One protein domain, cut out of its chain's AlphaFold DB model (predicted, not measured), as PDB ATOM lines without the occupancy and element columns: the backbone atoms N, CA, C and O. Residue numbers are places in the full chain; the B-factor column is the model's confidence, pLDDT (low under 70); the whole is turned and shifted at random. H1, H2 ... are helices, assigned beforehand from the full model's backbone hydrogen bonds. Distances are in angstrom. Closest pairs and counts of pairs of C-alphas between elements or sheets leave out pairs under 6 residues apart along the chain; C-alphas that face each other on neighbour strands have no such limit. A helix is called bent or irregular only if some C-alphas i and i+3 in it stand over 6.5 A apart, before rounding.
ATOM      1  N   HIS A  27      32.327  -5.114  76.165       95.88
ATOM      2  CA  HIS A  27      33.389  -6.083  76.423       95.88
ATOM      3  C   HIS A  27      34.712  -5.411  76.807       95.88
ATOM      4  O   HIS A  27      35.449  -5.936  77.638       95.88
ATOM      5  N   GLN A  28      35.002  -4.224  76.264       96.50
ATOM      6  CA  GLN A  28      36.200  -3.459  76.617       96.50
ATOM      7  C   GLN A  28      36.072  -2.848  78.012       96.50
ATOM      8  O   GLN A  28      37.018  -2.916  78.791       96.50
ATOM      9  N   ARG A  29      34.901  -2.288  78.352       96.00
ATOM     10  CA  ARG A  29      34.628  -1.751  79.697       96.00
ATOM     11  C   ARG A  29      34.747  -2.842  80.759       96.00
ATOM     12  O   ARG A  29      35.375  -2.624  81.792       96.00
ATOM     13  N   MET A  30      34.193  -4.018  80.482       96.00
ATOM     14  CA  MET A  30      34.272  -5.172  81.375       96.00
ATOM     15  C   MET A  30      35.711  -5.675  81.529       96.00
ATOM     16  O   MET A  30      36.163  -5.886  82.653       96.00
ATOM     17  N   ALA A  31      36.460  -5.792  80.427       96.69
ATOM     18  CA  ALA A  31      37.874  -6.155  80.475       96.69
ATOM     19  C   ALA A  31      38.687  -5.165  81.327       96.69
ATOM     20  O   ALA A  31      39.449  -5.590  82.188       96.69
ATOM     21  N   MET A  32      38.477  -3.855  81.160       95.94
ATOM     22  CA  MET A  32      39.151  -2.834  81.972       95.94
ATOM     23  C   MET A  32      38.791  -2.932  83.460       95.94
ATOM     24  O   MET A  32      39.684  -2.854  84.296       95.94
ATOM     25  N   LYS A  33      37.519  -3.176  83.797       95.75
ATOM     26  CA  LYS A  33      37.088  -3.377  85.189       95.75
ATOM     27  C   LYS A  33      37.777  -4.586  85.837       95.75
ATOM     28  O   LYS A  33      38.124  -4.536  87.014       95.75
ATOM     29  N   ASN A  34      38.000  -5.658  85.075       95.12
ATOM     30  CA  ASN A  34      38.743  -6.825  85.558       95.12
ATOM     31  C   ASN A  34      40.243  -6.531  85.714       95.12
ATOM     32  O   ASN A  34      40.862  -7.008  86.663       95.12
ATOM     33  N   LEU A  35      40.823  -5.700  84.841       96.25
ATOM     34  CA  LEU A  35      42.211  -5.249  84.987       96.25
ATOM     35  C   LEU A  35      42.424  -4.407  86.255       96.25
ATOM     36  O   LEU A  35      43.504  -4.467  86.834       96.25
ATOM     37  N   ASP A  36      41.402  -3.707  86.759       96.31
ATOM     38  CA  ASP A  36      41.511  -2.904  87.990       96.31
ATOM     39  C   ASP A  36      41.870  -3.723  89.242       96.31
ATOM     40  O   ASP A  36      42.272  -3.144  90.251       96.31
ATOM     41  N   VAL A  37      41.766  -5.058  89.203       95.31
ATOM     42  CA  VAL A  37      42.289  -5.934  90.267       95.31
ATOM     43  C   VAL A  37      43.795  -5.735  90.461       95.31
ATOM     44  O   VAL A  37      44.262  -5.723  91.598       95.31
ATOM     45  N   MET A  38      44.533  -5.466  89.381       93.56
ATOM     46  CA  MET A  38      45.976  -5.207  89.400       93.56
ATOM     47  C   MET A  38      46.350  -3.963  90.217       93.56
ATOM     48  O   MET A  38      47.443  -3.896  90.759       93.56
ATOM     49  N   ASN A  39      45.441  -2.995  90.371       93.25
ATOM     50  CA  ASN A  39      45.686  -1.813  91.204       93.25
ATOM     51  C   ASN A  39      45.645  -2.116  92.714       93.25
ATOM     52  O   ASN A  39      46.006  -1.255  93.511       93.25
ATOM     53  N   ARG A  40      45.131  -3.286  93.117       93.56
ATOM     54  CA  ARG A  40      44.892  -3.650  94.526       93.56
ATOM     55  C   ARG A  40      45.832  -4.735  95.043       93.56
ATOM     56  O   ARG A  40      45.915  -4.929  96.248       93.56
ATOM     57  N   GLN A  41      46.487  -5.460  94.143       93.31
ATOM     58  CA  GLN A  41      47.332  -6.603  94.466       93.31
ATOM     59  C   GLN A  41      48.793  -6.240  94.200       93.31
ATOM     60  O   GLN A  41      49.109  -5.703  93.141       93.31
ATOM     61  N   VAL A  48      44.368 -10.941  78.755       94.12
ATOM     62  CA  VAL A  48      43.283 -10.237  78.055       94.12
ATOM     63  C   VAL A  48      42.968 -10.970  76.755       94.12
ATOM     64  O   VAL A  48      43.709 -10.868  75.779       94.12
ATOM     65  N   VAL A  49      41.835 -11.673  76.726       94.38
ATOM     66  CA  VAL A  49      41.358 -12.399  75.540       94.38
ATOM     67  C   VAL A  49      40.163 -11.663  74.942       94.38
ATOM     68  O   VAL A  49      39.082 -11.647  75.516       94.38
ATOM     69  N   LEU A  50      40.354 -11.050  73.772       95.00
ATOM     70  CA  LEU A  50      39.277 -10.523  72.924       95.00
ATOM     71  C   LEU A  50      39.536 -10.962  71.469       95.00
ATOM     72  O   LEU A  50      40.699 -11.143  71.092       95.00
ATOM     73  N   PRO A  51      38.515 -11.104  70.605       94.56
ATOM     74  CA  PRO A  51      38.724 -11.445  69.196       94.56
ATOM     75  C   PRO A  51      39.536 -10.369  68.460       94.56
ATOM     76  O   PRO A  51      39.724  -9.238  68.929       94.56
ATOM     77  N   THR A  52      40.113 -10.718  67.312       94.94
ATOM     78  CA  THR A  52      40.771  -9.729  66.438       94.94
ATOM     79  C   THR A  52      39.726  -8.749  65.907       94.94
ATOM     80  O   THR A  52      38.572  -9.112  65.728       94.94
ATOM     81  N   GLY A  53      40.081  -7.464  65.814       93.75
ATOM     82  CA  GLY A  53      39.107  -6.379  65.618       93.75
ATOM     83  C   GLY A  53      38.327  -5.977  66.882       93.75
ATOM     84  O   GLY A  53      37.885  -4.839  66.984       93.75
ATOM     85  N   GLY A  54      38.261  -6.833  67.912       93.75
ATOM     86  CA  GLY A  54      37.587  -6.549  69.190       93.75
ATOM     87  C   GLY A  54      38.296  -5.524  70.088       93.75
ATOM     88  O   GLY A  54      37.775  -5.149  71.138       93.75
ATOM     89  N   GLY A  55      39.478  -5.053  69.683       95.38
ATOM     90  CA  GLY A  55      40.180  -3.955  70.341       95.38
ATOM     91  C   GLY A  55      41.083  -4.344  71.516       95.38
ATOM     92  O   GLY A  55      41.307  -3.489  72.362       95.38
ATOM     93  N   LYS A  56      41.639  -5.569  71.548       96.75
ATOM     94  CA  LYS A  56      42.637  -6.025  72.551       96.75
ATOM     95  C   LYS A  56      43.693  -4.967  72.883       96.75
ATOM     96  O   LYS A  56      43.800  -4.534  74.026       96.75
ATOM     97  N   THR A  57      44.433  -4.525  71.865       95.88
ATOM     98  CA  THR A  57      45.529  -3.557  72.009       95.88
ATOM     99  C   THR A  57      45.031  -2.228  72.556       95.88
ATOM    100  O   THR A  57      45.628  -1.672  73.470       95.88
ATOM    101  N   TYR A  58      43.903  -1.736  72.040       95.25
ATOM    102  CA  TYR A  58      43.315  -0.482  72.501       95.25
ATOM    103  C   TYR A  58      42.883  -0.565  73.969       95.25
ATOM    104  O   TYR A  58      43.203   0.325  74.749       95.25
ATOM    105  N   THR A  59      42.208  -1.646  74.362       96.00
ATOM    106  CA  THR A  59      41.767  -1.878  75.741       96.00
ATOM    107  C   THR A  59      42.947  -1.917  76.712       96.00
ATOM    108  O   THR A  59      42.918  -1.206  77.716       96.00
ATOM    109  N   ALA A  60      43.999  -2.683  76.400       95.81
ATOM    110  CA  ALA A  60      45.194  -2.760  77.238       95.81
ATOM    111  C   ALA A  60      45.922  -1.409  77.321       95.81
ATOM    112  O   ALA A  60      46.189  -0.920  78.418       95.81
ATOM    113  N   ALA A  61      46.169  -0.758  76.181       95.44
ATOM    114  CA  ALA A  61      46.877   0.519  76.132       95.44
ATOM    115  C   ALA A  61      46.135   1.631  76.888       95.44
ATOM    116  O   ALA A  61      46.745   2.349  77.672       95.44
ATOM    117  N   VAL A  62      44.815   1.764  76.708       94.25
ATOM    118  CA  VAL A  62      44.022   2.778  77.428       94.25
ATOM    119  C   VAL A  62      44.017   2.513  78.932       94.25
ATOM    120  O   VAL A  62      44.068   3.462  79.713       94.25
ATOM    121  N   TRP A  63      43.968   1.248  79.354       95.81
ATOM    122  CA  TRP A  63      44.053   0.917  80.773       95.81
ATOM    123  C   TRP A  63      45.431   1.260  81.354       95.81
ATOM    124  O   TRP A  63      45.491   1.914  82.395       95.81
ATOM    125  N   LEU A  64      46.518   0.903  80.658       96.25
ATOM    126  CA  LEU A  64      47.897   1.194  81.068       96.25
ATOM    127  C   LEU A  64      48.198   2.694  81.083       96.25
ATOM    128  O   LEU A  64      48.854   3.170  82.002       96.25
ATOM    129  N   LEU A  65      47.676   3.462  80.123       93.94
ATOM    130  CA  LEU A  65      47.816   4.919  80.127       93.94
ATOM    131  C   LEU A  65      47.279   5.514  81.434       93.94
ATOM    132  O   LEU A  65      47.990   6.239  82.118       93.94
ATOM    133  N   ARG A  66      46.065   5.121  81.827       93.19
ATOM    134  CA  ARG A  66      45.368   5.680  82.997       93.19
ATOM    135  C   ARG A  66      45.911   5.168  84.328       93.19
ATOM    136  O   ARG A  66      45.920   5.892  85.319       93.19
ATOM    137  N   ASN A  67      46.308   3.899  84.380       95.25
ATOM    138  CA  ASN A  67      46.653   3.240  85.639       95.25
ATOM    139  C   ASN A  67      48.155   3.118  85.884       95.25
ATOM    140  O   ASN A  67      48.539   2.985  87.043       95.25
ATOM    141  N   ALA A  68      48.980   3.193  84.837       94.50
ATOM    142  CA  ALA A  68      50.433   3.105  84.932       94.50
ATOM    143  C   ALA A  68      51.105   4.425  84.522       94.50
ATOM    144  O   ALA A  68      51.758   5.053  85.353       94.50
ATOM    145  N   ILE A  69      50.907   4.885  83.281       95.12
ATOM    146  CA  ILE A  69      51.635   6.046  82.735       95.12
ATOM    147  C   ILE A  69      51.262   7.351  83.448       95.12
ATOM    148  O   ILE A  69      52.157   8.075  83.879       95.12
ATOM    149  N   ASP A  70      49.969   7.621  83.658       92.62
ATOM    150  CA  ASP A  70      49.495   8.807  84.396       92.62
ATOM    151  C   ASP A  70      50.016   8.830  85.847       92.62
ATOM    152  O   ASP A  70      50.154   9.889  86.458       92.62
ATOM    153  N   LYS A  71      50.373   7.657  86.384       93.81
ATOM    154  CA  LYS A  71      50.985   7.479  87.707       93.81
ATOM    155  C   LYS A  71      52.517   7.383  87.660       93.81
ATOM    156  O   LYS A  71      53.141   7.064  88.666       93.81
ATOM    157  N   LYS A  72      53.134   7.688  86.513       94.00
ATOM    158  CA  LYS A  72      54.588   7.679  86.269       94.00
ATOM    159  C   LYS A  72      55.256   6.303  86.393       94.00
ATOM    160  O   LYS A  72      56.466   6.221  86.602       94.00
TER     161      LYS A  72
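AT A GLANCE: This is residues 27 to 41 and 48 to 72 of the 76 residues of the protein "Type III restriction enzyme, res subunit" of Ruminococcus flavefaciens (UniProt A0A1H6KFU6). Two helices, H2 and H1, lie side by side and run the same way, one slanted to the other; residues 48 to 55 form a loop that folds back into the beginning of H2. The printed part has 40 residues, with two named helices in the order H1, H2 and no named strand, class all helix. It is only just compact, close to loose, with a radius of gyration of the C-alphas of 10.3 A, and elongated, 29 by 17 by 12 A.

IN THESE COORDINATES: H2, the longest helix by residues, holds residues 56 to 69, 18.2 A from C-alpha 56 at (42.637, -6.025, 72.551) to C-alpha 69 at (51.635, 6.046, 82.735). It is neither bent nor irregular, but only just: C-alphas 66 and 69 are 6.3 A apart. H1 holds residues 27 to 39, 19.7 A long, from C-alpha 27 at (33.389, -6.083, 76.423).

HOW THE PARTS SIT: H2 and H1 touch, their closest C-alphas being those of Thr 59 and Gln 28, 5.9 A apart. They run the same way at a shallow tilt of 34.7 degrees, only just short of steep. Every O i to N i+4 pair is within hydrogen-bond range in H2, and 6 of 9 in H1.

THE WHOLE: The C-alphas farthest apart are those of Pro 51 and Lys 72, 30.1 A. The link from H1 to H2 is across the cut: residues 42 to 47 are not printed, and C-alphas 41 and 48 are 17.3 A apart. Mean pLDDT of the printed part is 95.0; no printed residue is under 70.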